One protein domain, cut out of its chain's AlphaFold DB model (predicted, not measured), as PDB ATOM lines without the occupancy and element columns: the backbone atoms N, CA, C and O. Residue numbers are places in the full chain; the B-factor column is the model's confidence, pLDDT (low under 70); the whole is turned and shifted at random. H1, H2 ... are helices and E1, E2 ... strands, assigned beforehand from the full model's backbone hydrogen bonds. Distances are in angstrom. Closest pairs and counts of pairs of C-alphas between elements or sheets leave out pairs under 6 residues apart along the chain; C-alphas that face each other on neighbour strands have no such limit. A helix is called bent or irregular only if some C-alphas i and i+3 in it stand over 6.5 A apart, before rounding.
ATOM      1  N   ASP A  28     147.200 114.049 120.090       86.62
ATOM      2  CA  ASP A  28     148.517 114.290 119.520       86.62
ATOM      3  C   ASP A  28     149.582 113.984 120.583       86.62
ATOM      4  O   ASP A  28     149.831 114.757 121.511       86.62
ATOM      5  N   THR A  29     150.183 112.801 120.475       87.06
ATOM      6  CA  THR A  29     151.188 112.330 121.433       87.06
ATOM      7  C   THR A  29     152.500 113.103 121.328       87.06
ATOM      8  O   THR A  29     153.222 113.194 122.321       87.06
ATOM      9  N   GLN A  30     152.804 113.689 120.165       87.31
ATOM     10  CA  GLN A  30     154.003 114.502 119.971       87.31
ATOM     11  C   GLN A  30     153.838 115.871 120.625       87.31
ATOM     12  O   GLN A  30     154.716 116.299 121.372       87.31
ATOM     13  N   ASP A  31     152.694 116.529 120.425       87.38
ATOM     14  CA  ASP A  31     152.400 117.799 121.099       87.38
ATOM     15  C   ASP A  31     152.353 117.633 122.626       87.38
ATOM     16  O   ASP A  31     152.899 118.453 123.370       87.38
ATOM     17  N   LEU A  32     151.790 116.516 123.106       87.62
ATOM     18  CA  LEU A  32     151.795 116.178 124.528       87.62
ATOM     19  C   LEU A  32     153.221 115.988 125.070       87.62
ATOM     20  O   LEU A  32     153.551 116.515 126.136       87.62
ATOM     21  N   ALA A  33     154.075 115.261 124.345       88.88
ATOM     22  CA  ALA A  33     155.471 115.067 124.730       88.88
ATOM     23  C   ALA A  33     156.235 116.401 124.774       88.88
ATOM     24  O   ALA A  33     156.948 116.667 125.744       88.88
ATOM     25  N   ASN A  34     156.036 117.268 123.779       90.44
ATOM     26  CA  ASN A  34     156.664 118.588 123.711       90.44
ATOM     27  C   ASN A  34     156.221 119.492 124.866       90.44
ATOM     28  O   ASN A  34     157.062 120.025 125.586       90.44
ATOM     29  N   THR A  35     154.911 119.585 125.107       90.06
ATOM     30  CA  THR A  35     154.340 120.368 126.215       90.06
ATOM     31  C   THR A  35     154.915 119.922 127.560       90.06
ATOM     32  O   THR A  35     155.237 120.735 128.426       90.06
ATOM     33  N   ARG A  36     155.093 118.612 127.740       89.62
ATOM     34  CA  ARG A  36     155.664 118.038 128.958       89.62
ATOM     35  C   ARG A  36     157.149 118.372 129.127       89.62
ATOM     36  O   ARG A  36     157.588 118.644 130.244       89.62
ATOM     37  N   ILE A  37     157.916 118.366 128.038       94.19
ATOM     38  CA  ILE A  37     159.322 118.790 128.028       94.19
ATOM     39  C   ILE A  37     159.450 120.273 128.391       94.19
ATOM     40  O   ILE A  37     160.316 120.628 129.190       94.19
ATOM     41  N   GLU A  38     158.579 121.126 127.856       93.12
ATOM     42  CA  GLU A  38     158.544 122.557 128.177       93.12
ATOM     43  C   GLU A  38     158.193 122.801 129.647       93.12
ATOM     44  O   GLU A  38     158.946 123.467 130.355       93.12
ATOM     45  N   ALA A  39     157.122 122.176 130.143       92.19
ATOM     46  CA  ALA A  39     156.724 122.289 131.544       92.19
ATOM     47  C   ALA A  39     157.840 121.834 132.500       92.19
ATOM     48  O   ALA A  39     158.125 122.495 133.499       92.19
ATOM     49  N   MET A  40     158.517 120.726 132.182       94.44
ATOM     50  CA  MET A  40     159.628 120.236 132.995       94.44
ATOM     51  C   MET A  40     160.872 121.132 132.885       94.44
ATOM     52  O   MET A  40     161.537 121.351 133.895       94.44
ATOM     53  N   ARG A  41     161.180 121.708 131.711       95.69
ATOM     54  CA  ARG A  41     162.235 122.733 131.569       95.69
ATOM     55  C   ARG A  41     161.979 123.886 132.539       95.69
ATOM     56  O   ARG A  41     162.890 124.257 133.281       95.69
ATOM     57  N   ASP A  42     160.767 124.430 132.534       95.00
ATOM     58  CA  ASP A  42     160.401 125.578 133.367       95.00
ATOM     59  C   ASP A  42     160.480 125.221 134.856       95.00
ATOM     60  O   ASP A  42     161.022 125.979 135.667       95.00
ATOM     61  N   GLN A  43     160.026 124.016 135.211       94.06
ATOM     62  CA  GLN A  43     160.116 123.493 136.569       94.06
ATOM     63  C   GLN A  43     161.571 123.333 137.035       94.06
ATOM     64  O   GLN A  43     161.902 123.736 138.153       94.06
ATOM     65  N   ILE A  44     162.459 122.797 136.188       95.62
ATOM     66  CA  ILE A  44     163.897 122.672 136.477       95.62
ATOM     67  C   ILE A  44     164.508 124.056 136.676       95.62
ATOM     68  O   ILE A  44     165.184 124.290 137.679       95.62
ATOM     69  N   GLN A  45     164.242 124.993 135.763       95.06
ATOM     70  CA  GLN A  45     164.773 126.349 135.851       95.06
ATOM     71  C   GLN A  45     164.336 127.040 137.149       95.06
ATOM     72  O   GLN A  45     165.169 127.617 137.852       95.06
ATOM     73  N   GLY A  46     163.050 126.944 137.498       94.75
ATOM     74  CA  GLY A  46     162.512 127.487 138.743       94.75
ATOM     75  C   GLY A  46     163.127 126.836 139.983       94.75
ATOM     76  O   GLY A  46     163.586 127.541 140.881       94.75
ATOM     77  N   THR A  47     163.211 125.506 140.013       93.75
ATOM     78  CA  THR A  47     163.741 124.741 141.160       93.75
ATOM     79  C   THR A  47     165.225 125.026 141.410       93.75
ATOM     80  O   THR A  47     165.656 125.166 142.558       93.75
ATOM     81  N   MET A  48     166.022 125.162 140.347       94.88
ATOM     82  CA  MET A  48     167.450 125.475 140.468       94.88
ATOM     83  C   MET A  48     167.680 126.926 140.908       94.88
ATOM     84  O   MET A  48     168.497 127.179 141.799       94.88
ATOM     85  N   ARG A  49     166.913 127.869 140.342       94.81
ATOM     86  CA  ARG A  49     167.037 129.306 140.624       94.81
ATOM     87  C   ARG A  49     166.535 129.700 142.014       94.81
ATOM     88  O   ARG A  49     167.151 130.560 142.640       94.81
ATOM     89  N   ASN A  50     165.419 129.122 142.456       93.12
ATOM     90  CA  ASN A  50     164.709 129.554 143.665       93.12
ATOM     91  C   ASN A  50     165.071 128.740 144.915       93.12
ATOM     92  O   ASN A  50     164.750 129.167 146.019       93.12
ATOM     93  N   GLY A  51     165.697 127.569 144.768       88.25
ATOM     94  CA  GLY A  51     166.079 126.762 145.924       88.25
ATOM     95  C   GLY A  51     167.341 127.278 146.623       88.25
ATOM     96  O   GLY A  51     168.188 127.919 146.004       88.25
ATOM     97  N   THR A  52     167.500 126.924 147.898       87.44
ATOM     98  CA  THR A  52     168.623 127.341 148.753       87.44
ATOM     99  C   THR A  52     169.525 126.140 149.070       87.44
ATOM    100  O   THR A  52     169.012 125.139 149.567       87.44
ATOM    101  N   PRO A  53     170.838 126.172 148.761       89.62
ATOM    102  CA  PRO A  53     171.568 127.222 148.042       89.62
ATOM    103  C   PRO A  53     171.174 127.298 146.561       89.62
ATOM    104  O   PRO A  53     170.778 126.299 145.967       89.62
ATOM    105  N   ARG A  54     171.296 128.469 145.938       94.12
ATOM    106  CA  ARG A  54     171.025 128.606 144.502       94.12
ATOM    107  C   ARG A  54     171.998 127.746 143.689       94.12
ATOM    108  O   ARG A  54     173.193 127.711 143.985       94.12
ATOM    109  N   ILE A  55     171.478 127.064 142.668       96.25
ATOM    110  CA  ILE A  55     172.277 126.270 141.731       96.25
ATOM    111  C   ILE A  55     172.216 126.973 140.381       96.25
ATOM    112  O   ILE A  55     171.157 127.046 139.756       96.25
ATOM    113  N   ASP A  56     173.345 127.521 139.939       95.75
ATOM    114  CA  ASP A  56     173.407 128.188 138.645       95.75
ATOM    115  C   ASP A  56     173.639 127.175 137.524       95.75
ATOM    116  O   ASP A  56     174.568 126.361 137.549       95.75
ATOM    117  N   ILE A  57     172.791 127.268 136.505       96.62
ATOM    118  CA  ILE A  57     172.817 126.418 135.318       96.62
ATOM    119  C   ILE A  57     173.110 127.255 134.067       96.62
ATOM    120  O   ILE A  57     172.945 128.481 134.053       96.62
ATOM    121  N   GLY A  58     173.619 126.597 133.030       94.75
ATOM    122  CA  GLY A  58     173.679 127.146 131.679       94.75
ATOM    123  C   GLY A  58     172.309 127.133 130.998       94.75
ATOM    124  O   GLY A  58     171.287 126.843 131.622       94.75
ATOM    125  N   ASP A  59     172.300 127.414 129.699       93.75
ATOM    126  CA  ASP A  59     171.078 127.332 128.906       93.75
ATOM    127  C   ASP A  59     170.534 125.900 128.873       93.75
ATOM    128  O   ASP A  59     171.281 124.919 128.789       93.75
ATOM    129  N   ILE A  60     169.207 125.788 128.925       96.06
ATOM    130  CA  ILE A  60     168.514 124.506 128.835       96.06
ATOM    131  C   ILE A  60     168.160 124.239 127.371       96.06
ATOM    132  O   ILE A  60     167.388 124.981 126.763       96.06
ATOM    133  N   SER A  61     168.655 123.136 126.820       96.44
ATOM    134  CA  SER A  61     168.272 122.600 125.510       96.44
ATOM    135  C   SER A  61     167.145 121.571 125.653       96.44
ATOM    136  O   SER A  61     167.135 120.810 126.616       96.44
ATOM    137  N   THR A  62     166.217 121.527 124.692       95.75
ATOM    138  CA  THR A  62     165.089 120.567 124.642       95.75
ATOM    139  C   THR A  62     165.033 119.782 123.333       95.75
ATOM    140  O   THR A  62     163.965 119.464 122.818       95.75
ATOM    141  N   ARG A  63     166.192 119.551 122.717       92.44
ATOM    142  CA  ARG A  63     166.275 118.821 121.444       92.44
ATOM    143  C   ARG A  63     166.077 117.324 121.682       92.44
ATOM    144  O   ARG A  63     166.410 116.839 122.753       92.44
ATOM    145  N   ASN A  64     165.601 116.596 120.672       89.12
ATOM    146  CA  ASN A  64     165.480 115.129 120.686       89.12
ATOM    147  C   ASN A  64     164.637 114.571 121.853       89.12
ATOM    148  O   ASN A  64     164.977 113.531 122.408       89.12
ATOM    149  N   ASN A  65     163.572 115.273 122.256       90.25
ATOM    150  CA  ASN A  65     162.682 114.865 123.355       90.25
ATOM    151  C   ASN A  65     163.404 114.656 124.702       90.25
ATOM    152  O   ASN A  65     162.916 113.935 125.568       90.25
ATOM    153  N   GLN A  66     164.548 115.312 124.894       95.12
ATOM    154  CA  GLN A  66     165.308 115.299 126.138       95.12
ATOM    155  C   GLN A  66     165.608 116.724 126.580       95.12
ATOM    156  O   GLN A  66     165.755 117.638 125.769       95.12
ATOM    157  N   ILE A  67     165.736 116.907 127.887       97.31
ATOM    158  CA  ILE A  67     166.170 118.157 128.495       97.31
ATOM    159  C   ILE A  67     167.654 118.019 128.792       97.31
ATOM    160  O   ILE A  67     168.085 117.038 129.390       97.31
ATOM    161  N   THR A  68     168.460 118.986 128.373       97.75
ATOM    162  CA  THR A  68     169.901 118.975 128.629       97.75
ATOM    163  C   THR A  68     170.364 120.331 129.113       97.75
ATOM    164  O   THR A  68     170.064 121.348 128.493       97.75
ATOM    165  N   PHE A  69     171.122 120.347 130.204       97.31
ATOM    166  CA  PHE A  69     171.735 121.559 130.737       97.31
ATOM    167  C   PHE A  69     173.040 121.229 131.459       97.31
ATOM    168  O   PHE A  69     173.294 120.082 131.826       97.31
ATOM    169  N   MET A  70     173.883 122.239 131.655       97.31
ATOM    170  CA  MET A  70     175.142 122.104 132.388       97.31
ATOM    171  C   MET A  70     175.090 122.901 133.683       97.31
ATOM    172  O   MET A  70     174.561 124.013 133.707       97.31
ATOM    173  N   LEU A  71     175.656 122.343 134.750       96.94
ATOM    174  CA  LEU A  71     175.909 123.091 135.976       96.94
ATOM    175  C   LEU A  71     177.092 124.036 135.775       96.94
ATOM    176  O   LEU A  71     178.103 123.654 135.190       96.94
ATOM    177  N   ARG A  72     176.991 125.258 136.307       95.88
ATOM    178  CA  ARG A  72     178.128 126.191 136.321       95.88
ATOM    179  C   ARG A  72     179.186 125.798 137.346       95.88
ATOM    180  O   ARG A  72     180.366 126.032 137.117       95.88
ATOM    181  N   ASN A  73     178.760 125.206 138.460       95.50
ATOM    182  CA  ASN A  73     179.644 124.706 139.503       95.50
ATOM    183  C   ASN A  73     179.520 123.172 139.615       95.50
ATOM    184  O   ASN A  73     178.515 122.684 140.138       95.50
ATOM    185  N   PRO A  74     180.533 122.401 139.174       94.56
ATOM    186  CA  PRO A  74     180.534 120.940 139.277       94.56
ATOM    187  C   PRO A  74     180.459 120.406 140.715       94.56
ATOM    188  O   PRO A  74     179.999 119.291 140.924       94.56
ATOM    189  N   ALA A  75     180.837 121.191 141.730       95.25
ATOM    190  CA  ALA A  75     180.708 120.769 143.127       95.25
ATOM    191  C   ALA A  75     179.239 120.647 143.590       95.25
ATOM    192  O   ALA A  75     178.972 120.085 144.647       95.25
ATOM    193  N   GLN A  76     178.276 121.166 142.816       95.56
ATOM    194  CA  GLN A  76     176.846 121.139 143.148       95.56
ATOM    195  C   GLN A  76     176.082 119.967 142.505       95.56
ATOM    196  O   GLN A  76     174.854 119.947 142.565       95.56
ATOM    197  N   VAL A  77     176.764 118.997 141.888       95.50
ATOM    198  CA  VAL A  77     176.124 117.866 141.182       95.50
ATOM    199  C   VAL A  77     175.206 117.059 142.091       95.50
ATOM    200  O   VAL A  77     174.072 116.779 141.701       95.50
ATOM    201  N   ASP A  78     175.653 116.725 143.299       94.25
ATOM    202  CA  ASP A  78     174.859 115.914 144.226       94.25
ATOM    203  C   ASP A  78     173.613 116.670 144.702       94.25
ATOM    204  O   ASP A  78     172.503 116.142 144.628       94.25
ATOM    205  N   ALA A  79     173.768 117.950 145.058       94.50
ATOM    206  CA  ALA A  79     172.653 118.816 145.436       94.50
ATOM    207  C   ALA A  79     171.651 119.019 144.282       94.50
ATOM    208  O   ALA A  79     170.437 119.027 144.490       94.50
ATOM    209  N   ALA A  80     172.142 119.170 143.047       95.12
ATOM    210  CA  ALA A  80     171.293 119.281 141.867       95.12
ATOM    211  C   ALA A  80     170.527 117.977 141.615       95.12
ATOM    212  O   ALA A  80     169.323 118.013 141.367       95.12
ATOM    213  N   ARG A  81     171.200 116.825 141.719       93.81
ATOM    214  CA  ARG A  81     170.576 115.508 141.561       93.81
ATOM    215  C   ARG A  81     169.469 115.291 142.587       93.81
ATOM    216  O   ARG A  81     168.383 114.879 142.198       93.81
ATOM    217  N   GLU A  82     169.717 115.594 143.856       92.25
ATOM    218  CA  GLU A  82     168.718 115.458 144.922       92.25
ATOM    219  C   GLU A  82     167.465 116.302 144.639       92.25
ATOM    220  O   GLU A  82     166.341 115.805 144.726       92.25
ATOM    221  N   ARG A  83     167.640 117.549 144.184       92.62
ATOM    222  CA  ARG A  83     166.509 118.400 143.778       92.62
ATOM    223  C   ARG A  83     165.734 117.841 142.601       92.62
ATOM    224  O   ARG A  83     164.507 117.876 142.615       92.62
ATOM    225  N   LEU A  84     166.440 117.348 141.585       93.12
ATOM    226  CA  LEU A  84     165.793 116.746 140.426       93.12
ATOM    227  C   LEU A  84     164.984 115.520 140.844       93.12
ATOM    228  O   LEU A  84     163.827 115.419 140.460       93.12
ATOM    229  N   LEU A  85     165.532 114.658 141.705       90.19
ATOM    230  CA  LEU A  85     164.806 113.507 142.244       90.19
ATOM    231  C   LEU A  85     163.529 113.920 142.987       90.19
ATOM    232  O   LEU A  85     162.510 113.247 142.845       90.19
ATOM    233  N   GLY A  86     163.548 115.041 143.712       89.12
ATOM    234  CA  GLY A  86     162.359 115.581 144.376       89.12
ATOM    235  C   GLY A  86     161.228 115.954 143.412       89.12
ATOM    236  O   GLY A  86     160.058 115.762 143.733       89.12
ATOM    237  N   ILE A  87     161.561 116.435 142.210       88.94
ATOM    238  CA  ILE A  87     160.571 116.894 141.225       88.94
ATOM    239  C   ILE A  87     160.244 115.856 140.139       88.94
ATOM    240  O   ILE A  87     159.196 115.943 139.502       88.94
ATOM    241  N   THR A  88     161.109 114.862 139.920       88.06
ATOM    242  CA  THR A  88     160.881 113.756 138.974       88.06
ATOM    243  C   THR A  88     160.376 112.483 139.650       88.06
ATOM    244  O   THR A  88     159.879 111.584 138.972       88.06
ATOM    245  N   GLY A  89     160.527 112.374 140.973       71.12
ATOM    246  CA  GLY A  89     160.157 111.201 141.765       71.12
ATOM    247  C   GLY A  89     158.658 111.058 142.040       71.12
ATOM    248  O   GLY A  89     158.226 109.982 142.449       71.12
ATOM    249  N   GLY A  90     157.854 112.096 141.773       64.00
ATOM    250  CA  GLY A  90     156.419 112.131 142.096       64.00
ATOM    251  C   GLY A  90     155.586 110.979 141.512       64.00
ATOM    252  O   GLY A  90     154.617 110.556 142.138       64.00
ATOM    253  N   GLY A  91     155.988 110.405 140.372       57.75
ATOM    254  CA  GLY A  91     155.274 109.286 139.735       57.75
ATOM    255  C   GLY A  91     155.499 107.916 140.388       57.75
ATOM    256  O   GLY A  91     154.611 107.055 140.363       57.75
ATOM    257  N   ALA A  92     156.649 107.718 141.046       57.59
ATOM    258  CA  ALA A  92     157.009 106.435 141.649       57.59
ATOM    259  C   ALA A  92     156.162 106.109 142.892       57.59
ATOM    260  O   ALA A  92     155.945 104.939 143.187       57.59
ATOM    261  N   GLY A  93     155.628 107.118 143.590       56.00
ATOM    262  CA  GLY A  93     154.772 106.915 144.765       56.00
ATOM    263  C   GLY A  93     153.350 106.441 144.440       56.00
ATOM    264  O   GLY A  93     152.756 105.731 145.243       56.00
ATOM    265  N   MET A  94     152.807 106.800 143.268       60.94
ATOM    266  CA  MET A  94     151.440 106.424 142.864       60.94
ATOM    267  C   MET A  94     151.394 105.196 141.951       60.94
ATOM    268  O   MET A  94     150.480 104.386 142.062       60.94
ATOM    269  N   THR A  95     152.364 105.048 141.045       67.31
ATOM    270  CA  THR A  95     152.370 103.966 140.039       67.31
ATOM    271  C   THR A  95     153.556 103.012 140.184       67.31
ATOM    272  O   THR A  95     153.627 102.011 139.476       67.31
ATOM    273  N   GLY A  96     154.525 103.320 141.055       69.94
ATOM    274  CA  GLY A  96     155.796 102.590 141.139       69.94
ATOM    275  C   GLY A  96     156.748 102.854 139.968       69.94
ATOM    276  O   GLY A  96     157.899 102.418 140.007       69.94
ATOM    277  N   GLN A  97     156.309 103.569 138.927       77.75
ATOM    278  CA  GLN A  97     157.085 103.786 137.713       77.75
ATOM    279  C   GLN A  97     157.710 105.182 137.697       77.75
ATOM    280  O   GLN A  97     157.085 106.180 138.053       77.75
ATOM    281  N   ARG A  98     158.978 105.260 137.277       85.50
ATOM    282  CA  ARG A  98     159.661 106.544 137.091       85.50
ATOM    283  C   ARG A  98     159.169 107.188 135.814       85.50
ATOM    284  O   ARG A  98     159.199 106.568 134.756       85.50
ATOM    285  N   GLU A  99     158.787 108.449 135.909       87.81
ATOM    286  CA  GLU A  99     158.315 109.224 134.766       87.81
ATOM    287  C   GLU A  99     159.447 109.835 133.931       87.81
ATOM    288  O   GLU A  99     159.255 110.158 132.758       87.81
ATOM    289  N   TRP A 100     160.622 109.987 134.541       92.44
ATOM    290  CA  TRP A 100     161.809 110.579 133.937       92.44
ATOM    291  C   TRP A 100     163.042 109.760 134.304       92.44
ATOM    292  O   TRP A 100     163.206 109.363 135.460       92.44
ATOM    293  N   ASP A 101     163.903 109.527 133.319       92.88
ATOM    294  CA  ASP A 101     165.273 109.081 133.537       92.88
ATOM    295  C   ASP A 101     166.188 110.299 133.679       92.88
ATOM    296  O   ASP A 101     166.003 111.299 132.983       92.88
ATOM    297  N   ILE A 102     167.153 110.219 134.593       94.38
ATOM    298  CA  ILE A 102     168.113 111.293 134.858       94.38
ATOM    299  C   ILE A 102     169.512 110.717 134.717       94.38
ATOM    300  O   ILE A 102     169.908 109.824 135.465       94.38
ATOM    301  N   GLN A 103     170.292 111.303 133.818       95.44
ATOM    302  CA  GLN A 103     171.680 110.940 133.585       95.44
ATOM    303  C   GLN A 103     172.585 112.141 133.827       95.44
ATOM    304  O   GLN A 103     172.232 113.283 133.523       95.44
ATOM    305  N   VAL A 104     173.768 111.874 134.374       95.75
ATOM    306  CA  VAL A 104     174.837 112.865 134.503       95.75
ATOM    307  C   VAL A 104     175.974 112.437 133.589       95.75
ATOM    308  O   VAL A 104     176.556 111.373 133.776       95.75
ATOM    309  N   VAL A 105     176.265 113.270 132.599       94.19
ATOM    310  CA  VAL A 105     177.300 113.074 131.584       94.19
ATOM    311  C   VAL A 105     178.443 114.047 131.872       94.19
ATOM    312  O   VAL A 105     178.210 115.178 132.310       94.19
ATOM    313  N   ASP A 106     179.684 113.609 131.665       88.88
ATOM    314  CA  ASP A 106     180.899 114.423 131.849       88.88
ATOM    315  C   ASP A 106     180.993 115.115 133.228       88.88
ATOM    316  O   ASP A 106     181.557 116.201 133.371       88.88
ATOM    317  N   GLY A 107     180.362 114.531 134.251       88.38
ATOM    318  CA  GLY A 107     180.387 115.006 135.636       88.38
ATOM    319  C   GLY A 107     179.637 116.310 135.930       88.38
ATOM    320  O   GLY A 107     179.561 116.686 137.087       88.38
ATOM    321  N   SER A 108     179.069 117.010 134.945       93.19
ATOM    322  CA  SER A 108     178.388 118.305 135.174       93.19
ATOM    323  C   SER A 108     177.190 118.568 134.260       93.19
ATOM    324  O   SER A 108     176.422 119.506 134.498       93.19
ATOM    325  N   ARG A 109     177.004 117.753 133.214       96.75
ATOM    326  CA  ARG A 109     175.884 117.868 132.281       96.75
ATOM    327  C   ARG A 109     174.768 116.930 132.704       96.75
ATOM    328  O   ARG A 109     174.979 115.729 132.804       96.75
ATOM    329  N   PHE A 110     173.575 117.467 132.896       97.62
ATOM    330  CA  PHE A 110     172.382 116.680 133.168       97.62
ATOM    331  C   PHE A 110     171.610 116.450 131.877       97.62
ATOM    332  O   PHE A 110     171.425 117.377 131.085       97.62
ATOM    333  N   VAL A 111     171.153 115.217 131.690       97.38
ATOM    334  CA  VAL A 111     170.243 114.810 130.621       97.38
ATOM    335  C   VAL A 111     169.027 114.174 131.277       97.38
ATOM    336  O   VAL A 111     169.170 113.237 132.059       97.38
ATOM    337  N   LEU A 112     167.841 114.707 130.992       96.81
ATOM    338  CA  LEU A 112     166.580 114.145 131.453       96.81
ATOM    339  C   LEU A 112     165.746 113.705 130.261       96.81
ATOM    340  O   LEU A 112     165.518 114.492 129.340       96.81
ATOM    341  N   THR A 113     165.244 112.479 130.326       95.56
ATOM    342  CA  THR A 113     164.472 111.865 129.245       95.56
ATOM    343  C   THR A 113     163.160 111.325 129.811       95.56
ATOM    344  O   THR A 113     163.194 110.576 130.792       95.56
ATOM    345  N   PRO A 114     161.991 111.678 129.246       93.38
ATOM    346  CA  PRO A 114     160.733 111.047 129.622       93.38
ATOM    347  C   PRO A 114     160.813 109.540 129.386       93.38
ATOM    348  O   PRO A 114     161.255 109.091 128.329       93.38
ATOM    349  N   THR A 115     160.364 108.742 130.349       92.62
ATOM    350  CA  THR A 115     160.271 107.291 130.150       92.62
ATOM    351  C   THR A 115     159.014 106.945 129.353       92.62
ATOM    352  O   THR A 115     158.036 107.697 129.351       92.62
ATOM    353  N   GLN A 116     158.982 105.763 128.728       90.62
ATOM    354  CA  GLN A 116     157.765 105.288 128.059       90.62
ATOM    355  C   GLN A 116     156.588 105.159 129.038       90.62
ATOM    356  O   GLN A 116     155.460 105.511 128.705       90.62
ATOM    357  N   ALA A 117     156.860 104.707 130.265       89.50
ATOM    358  CA  ALA A 117     155.874 104.653 131.339       89.50
ATOM    359  C   ALA A 117     155.307 106.044 131.663       89.50
ATOM    360  O   ALA A 117     154.091 106.216 131.728       89.50
ATOM    361  N   GLY A 118     156.175 107.053 131.794       89.31
ATOM    362  CA  GLY A 118     155.768 108.433 132.049       89.31
ATOM    363  C   GLY A 118     154.952 109.035 130.908       89.31
ATOM    364  O   GLY A 118     153.970 109.728 131.165       89.31
ATOM    365  N   LEU A 119     155.307 108.740 129.655       89.38
ATOM    366  CA  LEU A 119     154.529 109.163 128.489       89.38
ATOM    367  C   LEU A 119     153.157 108.485 128.441       89.38
ATOM    368  O   LEU A 119     152.155 109.166 128.239       89.38
ATOM    369  N   ASN A 120     153.082 107.177 128.687       89.88
ATOM    370  CA  ASN A 120     151.812 106.449 128.713       89.88
ATOM    371  C   ASN A 120     150.894 106.963 129.828       89.88
ATOM    372  O   ASN A 120     149.701 107.168 129.604       89.88
ATOM    373  N   GLN A 121     151.451 107.230 131.011       88.06
ATOM    374  CA  GLN A 121     150.699 107.821 132.113       88.06
ATOM    375  C   GLN A 121     150.215 109.233 131.762       88.06
ATOM    376  O   GLN A 121     149.061 109.563 132.021       88.06
ATOM    377  N   ALA A 122     151.054 110.044 131.109       87.25
ATOM    378  CA  ALA A 122     150.661 111.368 130.636       87.25
ATOM    379  C   ALA A 122     149.507 111.298 129.628       87.25
ATOM    380  O   ALA A 122     148.562 112.074 129.735       87.25
ATOM    381  N   ILE A 123     149.563 110.360 128.675       89.44
ATOM    382  CA  ILE A 123     148.481 110.127 127.712       89.44
ATOM    383  C   ILE A 123     147.214 109.740 128.470       89.44
ATOM    384  O   ILE A 123     146.177 110.359 128.271       89.44
ATOM    385  N   LYS A 124     147.291 108.782 129.397       89.25
ATOM    386  CA  LYS A 124     146.134 108.345 130.184       89.25
ATOM    387  C   LYS A 124     145.463 109.506 130.928       89.25
ATOM    388  O   LYS A 124     144.245 109.646 130.827       89.25
ATOM    389  N   THR A 125     146.245 110.338 131.615       88.12
ATOM    390  CA  THR A 125     145.743 111.524 132.328       88.12
ATOM    391  C   THR A 125     145.169 112.560 131.362       88.12
ATOM    392  O   THR A 125     144.056 113.031 131.562       88.12
ATOM    393  N   ALA A 126     145.845 112.848 130.247       87.50
ATOM    394  CA  ALA A 126     145.318 113.763 129.235       87.50
ATOM    395  C   ALA A 126     143.982 113.271 128.648       87.50
ATOM    396  O   ALA A 126     143.090 114.068 128.367       87.50
ATOM    397  N   MET A 127     143.818 111.957 128.492       89.62
ATOM    398  CA  MET A 127     142.585 111.330 128.011       89.62
ATOM    399  C   MET A 127     141.460 111.348 129.058       89.62
ATOM    400  O   MET A 127     140.286 111.438 128.687       89.62
ATOM    401  N   GLU A 128     141.796 111.275 130.351       89.56
ATOM    402  CA  GLU A 128     140.877 111.528 131.476       89.56
ATOM    403  C   GLU A 128     140.341 112.952 131.402       89.56
ATOM    404  O   GLU A 128     139.140 113.147 131.197       89.56
ATOM    405  N   ASP A 129     141.248 113.923 131.422       88.44
ATOM    406  CA  ASP A 129     140.909 115.342 131.383       88.44
ATOM    407  C   ASP A 129     140.098 115.697 130.131       88.44
ATOM    408  O   ASP A 129     139.087 116.401 130.196       88.44
ATOM    409  N   ALA A 130     140.503 115.166 128.976       87.00
ATOM    410  CA  ALA A 130     139.794 115.331 127.717       87.00
ATOM    411  C   ALA A 130     138.357 114.803 127.778       87.00
ATOM    412  O   ALA A 130     137.438 115.485 127.327       87.00
ATOM    413  N   THR A 131     138.152 113.609 128.341       90.12
ATOM    414  CA  THR A 131     136.817 113.010 128.491       90.12
ATOM    415  C   THR A 131     135.909 113.935 129.303       90.12
ATOM    416  O   THR A 131     134.776 114.207 128.899       90.12
ATOM    417  N   ASP A 132     136.422 114.485 130.403       88.44
ATOM    418  CA  ASP A 132     135.663 115.378 131.279       88.44
ATOM    419  C   ASP A 132     135.405 116.750 130.652       88.44
ATOM    420  O   ASP A 132     134.349 117.355 130.857       88.44
ATOM    421  N   VAL A 133     136.342 117.265 129.855       87.38
ATOM    422  CA  VAL A 133     136.127 118.484 129.063       87.38
ATOM    423  C   VAL A 133     135.047 118.259 128.007       87.38
ATOM    424  O   VAL A 133     134.156 119.098 127.866       87.38
ATOM    425  N   VAL A 134     135.095 117.140 127.280       87.38
ATOM    426  CA  VAL A 134     134.096 116.801 126.258       87.38
ATOM    427  C   VAL A 134     132.714 116.659 126.892       87.38
ATOM    428  O   VAL A 134     131.762 117.254 126.387       87.38
ATOM    429  N   ARG A 135     132.611 115.954 128.025       88.00
ATOM    430  CA  ARG A 135     131.359 115.809 128.780       88.00
ATOM    431  C   ARG A 135     130.770 117.170 129.150       88.00
ATOM    432  O   ARG A 135     129.680 117.496 128.697       88.00
ATOM    433  N   ARG A 136     131.546 118.021 129.834       86.38
ATOM    434  CA  ARG A 136     131.101 119.368 130.241       86.38
ATOM    435  C   ARG A 136     130.647 120.240 129.068       86.38
ATOM    436  O   ARG A 136     129.697 121.006 129.200       86.38
ATOM    437  N   ARG A 137     131.321 120.147 127.916       84.75
ATOM    438  CA  ARG A 137     130.953 120.905 126.707       84.75
ATOM    439  C   ARG A 137     129.640 120.436 126.097       84.75
ATOM    440  O   ARG A 137     128.890 121.268 125.596       84.75
ATOM    441  N   ILE A 138     129.377 119.132 126.109       84.69
ATOM    442  CA  ILE A 138     128.128 118.583 125.579       84.69
ATOM    443  C   ILE A 138     126.973 118.851 126.545       84.69
ATOM    444  O   ILE A 138     125.906 119.256 126.090       84.69
ATOM    445  N   ASP A 139     127.195 118.724 127.855       83.75
ATOM    446  CA  ASP A 139     126.187 119.020 128.882       83.75
ATOM    447  C   ASP A 139     125.668 120.466 128.772       83.75
ATOM    448  O   ASP A 139     124.480 120.725 128.969       83.75
ATOM    449  N   ALA A 140     126.527 121.407 128.359       79.12
ATOM    450  CA  ALA A 140     126.155 122.802 128.109       79.12
ATOM    451  C   ALA A 140     125.111 122.988 126.984       79.12
ATOM    452  O   ALA A 140     124.477 124.039 126.913       79.12
ATOM    453  N   LEU A 141     124.903 121.989 126.116       75.00
ATOM    454  CA  LEU A 141     123.850 122.000 125.093       75.00
ATOM    455  C   LEU A 141     122.469 121.568 125.626       75.00
ATOM    456  O   LEU A 141     121.495 121.616 124.868       75.00
ATOM    457  N   GLY A 142     122.389 121.139 126.891       71.06
ATOM    458  CA  GLY A 142     121.175 120.672 127.565       71.06
ATOM    459  C   GLY A 142     120.812 119.210 127.265       71.06
ATOM    460  O   GLY A 142     121.011 118.747 126.144       71.06
ATOM    461  N   THR A 143     120.296 118.517 128.295       59.91
ATOM    462  CA  THR A 143     119.533 117.235 128.366       59.91
ATOM    463  C   THR A 143     119.822 116.095 127.378       59.91
ATOM    464  O   THR A 143     119.024 115.166 127.256       59.91
ATOM    465  N   ARG A 144     120.951 116.116 126.677       72.44
ATOM    466  CA  ARG A 144     121.429 115.011 125.849       72.44
ATOM    467  C   ARG A 144     122.377 114.189 126.706       72.44
ATOM    468  O   ARG A 144     123.290 114.753 127.290       72.44
ATOM    469  N   GLU A 145     122.167 112.880 126.771       80.44
ATOM    470  CA  GLU A 145     123.126 111.952 127.377       80.44
ATOM    471  C   GLU A 145     124.110 111.499 126.286       80.44
ATOM    472  O   GLU A 145     123.763 110.636 125.472       80.44
ATOM    473  N   PRO A 146     125.312 112.100 126.175       87.75
ATOM    474  CA  PRO A 146     126.297 111.630 125.218       87.75
ATOM    475  C   PRO A 146     126.910 110.309 125.673       87.75
ATOM    476  O   PRO A 146     127.189 110.095 126.852       87.75
ATOM    477  N   GLN A 164     122.118 116.269 114.748       77.88
ATOM    478  CA  GLN A 164     122.100 115.783 113.360       77.88
ATOM    479  C   GLN A 164     123.346 116.173 112.553       77.88
ATOM    480  O   GLN A 164     123.639 115.535 111.548       77.88
ATOM    481  N   ASN A 165     124.072 117.216 112.971       80.88
ATOM    482  CA  ASN A 165     125.204 117.752 112.222       80.88
ATOM    483  C   ASN A 165     126.548 117.495 112.942       80.88
ATOM    484  O   ASN A 165     126.852 118.180 113.926       80.88
ATOM    485  N   PRO A 166     127.403 116.595 112.418       78.69
ATOM    486  CA  PRO A 166     128.730 116.328 112.972       78.69
ATOM    487  C   PRO A 166     129.663 117.542 112.951       78.69
ATOM    488  O   PRO A 166     130.552 117.642 113.796       78.69
ATOM    489  N   GLN A 167     129.465 118.489 112.028       82.00
ATOM    490  CA  GLN A 167     130.267 119.710 111.973       82.00
ATOM    491  C   GLN A 167     130.003 120.601 113.192       82.00
ATOM    492  O   GLN A 167     130.946 121.139 113.758       82.00
ATOM    493  N   GLN A 168     128.757 120.679 113.671       79.88
ATOM    494  CA  GLN A 168     128.440 121.410 114.904       79.88
ATOM    495  C   GLN A 168     129.109 120.763 116.124       79.88
ATOM    496  O   GLN A 168     129.624 121.468 116.990       79.88
ATOM    497  N   LEU A 169     129.155 119.425 116.169       80.25
ATOM    498  CA  LEU A 169     129.878 118.691 117.210       80.25
ATOM    499  C   LEU A 169     131.383 118.975 117.150       80.25
ATOM    500  O   LEU A 169     132.011 119.243 118.172       80.25
ATOM    501  N   LYS A 170     131.959 118.958 115.946       83.12
ATOM    502  CA  LYS A 170     133.366 119.286 115.720       83.12
ATOM    503  C   LYS A 170     133.682 120.727 116.115       83.12
ATOM    504  O   LYS A 170     134.680 120.945 116.788       83.12
ATOM    505  N   ASP A 171     132.843 121.695 115.765       82.44
ATOM    506  CA  ASP A 171     133.056 123.105 116.107       82.44
ATOM    507  C   ASP A 171     132.927 123.354 117.615       82.44
ATOM    508  O   ASP A 171     133.659 124.168 118.181       82.44
ATOM    509  N   LEU A 172     132.028 122.632 118.286       78.81
ATOM    510  CA  LEU A 172     131.876 122.678 119.738       78.81
ATOM    511  C   LEU A 172     133.115 122.133 120.456       78.81
ATOM    512  O   LEU A 172     133.569 122.717 121.442       78.81
ATOM    513  N   LEU A 173     133.654 121.006 119.989       80.00
ATOM    514  CA  LEU A 173     134.763 120.312 120.646       80.00
ATOM    515  C   LEU A 173     136.137 120.852 120.222       80.00
ATOM    516  O   LEU A 173     137.048 120.908 121.040       80.00
ATOM    517  N   GLY A 174     136.272 121.313 118.979       72.62
ATOM    518  CA  GLY A 174     137.517 121.814 118.392       72.62
ATOM    519  C   GLY A 174     137.870 123.254 118.770       72.62
ATOM    520  O   GLY A 174     139.012 123.672 118.596       72.62
ATOM    521  N   LYS A 175     136.931 124.035 119.320       67.31
ATOM    522  CA  LYS A 175     137.242 125.371 119.846       67.31
ATOM    523  C   LYS A 175     137.972 125.254 121.180       67.31
ATOM    524  O   LYS A 175     137.340 125.050 122.214       67.31
ATOM    525  N   THR A 176     139.291 125.408 121.210       63.53
ATOM    526  CA  THR A 176     140.017 125.572 122.479       63.53
ATOM    527  C   THR A 176     139.529 126.848 123.167       63.53
ATOM    528  O   THR A 176     139.774 127.950 122.684       63.53
TER     529      THR A 176
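What this domain is: This is residues 28 to 146 and 164 to 176 of the 248 residues of an uncharacterized protein of Diploscapter pachys (UniProt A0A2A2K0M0). A head of one small three-stranded sheet, with helices H1 and H2 over one face and no named helix over the other, bears an arm, the long helix H3. H3 leads away from the head, its residues 127 to 132 stand free, and the short helix H4 lies near its far part. The printed part has 132 residues, with four named helices and three named strands in the order H1, E1, H2, E2, E3, H3, H4. The sheet's order is E1, E3, E2, antiparallel throughout, and the class is mostly helix. The whole is loose, with a radius of gyration of the C-alphas of 19.5 A and spans of 65 by 29 by 26 A, the arm making the length.

How they stand to each other: H1, residues 29 to 50, is on the sheet of E1, residues 67 to 70, E3, residues 109 to 114, and E2, residues 100 to 105. H1 lies over E1 and E3 at a height over the sheet of 9.2 A. H2, residues 74 to 95, is on the same face, over E3 and E2, at a height of 9.6 A. H1 and H2 each run along the strands, at 18 degrees to E1 and 12 degrees to E2 on the local plane, and with the sheet they make two layers, helices on one face of a sheet. H1 touches H2 with its residues 44 to 48 alone, opposite ways at a steep tilt of 48 degrees; the closest C-alphas, of Ile 44 and Leu 84, are 7.4 A apart. E1, H2 and E2 form a split strand-helix-strand unit, two strands running the same way with E3 between them, and its crossover is right-handed. E1 and E3 are antiparallel, with N 67 and O 112 at 2.8 A. E2 and E3 form a hairpin, with N 103 and O 111 at 2.8 A, both pairs within hydrogen-bond range. H3, residues 116 to 139, only grazes the sheet with residues 116 to 119. H3 touches H1, about perpendicular but only just, at 73 degrees; the closest C-alphas, of Ala 33 and Leu 119, are 7.1 A apart. H4, residues 166 to 174, only just touches H3, with 3 pairs of C-alphas within 8 A, the closest being Val 134 and Leu 173 at 6.7 A. Every O i to N i+4 pair is within hydrogen-bond range in H1, H3 and H4, but 11 of 18 in H2.

Where its parts are: H1 begins at C-alpha 29, (151.188, 112.330, 121.433), and is 31.2 A long. H2 is 32.9 A long and irregular, with C-alphas 75 and 78 7.7 A apart, and has a kink of 43 degrees near residue 88. E3 is 16.8 A long and H3 34.4 A. H4 ends at C-alpha 174, (137.517, 121.814, 118.392).

The domain as a whole: The C-alphas farthest apart, of Ala 75 and Gln 164, are 65.9 A apart. Residues 147 to 163 are cut out, and C-alphas 146 and 164 are 13.2 A apart across the cut. The link from H1 to E1, 16 residues, is long. Confidence is under 70 at residues 90 to 96, 143 and 175 to 176.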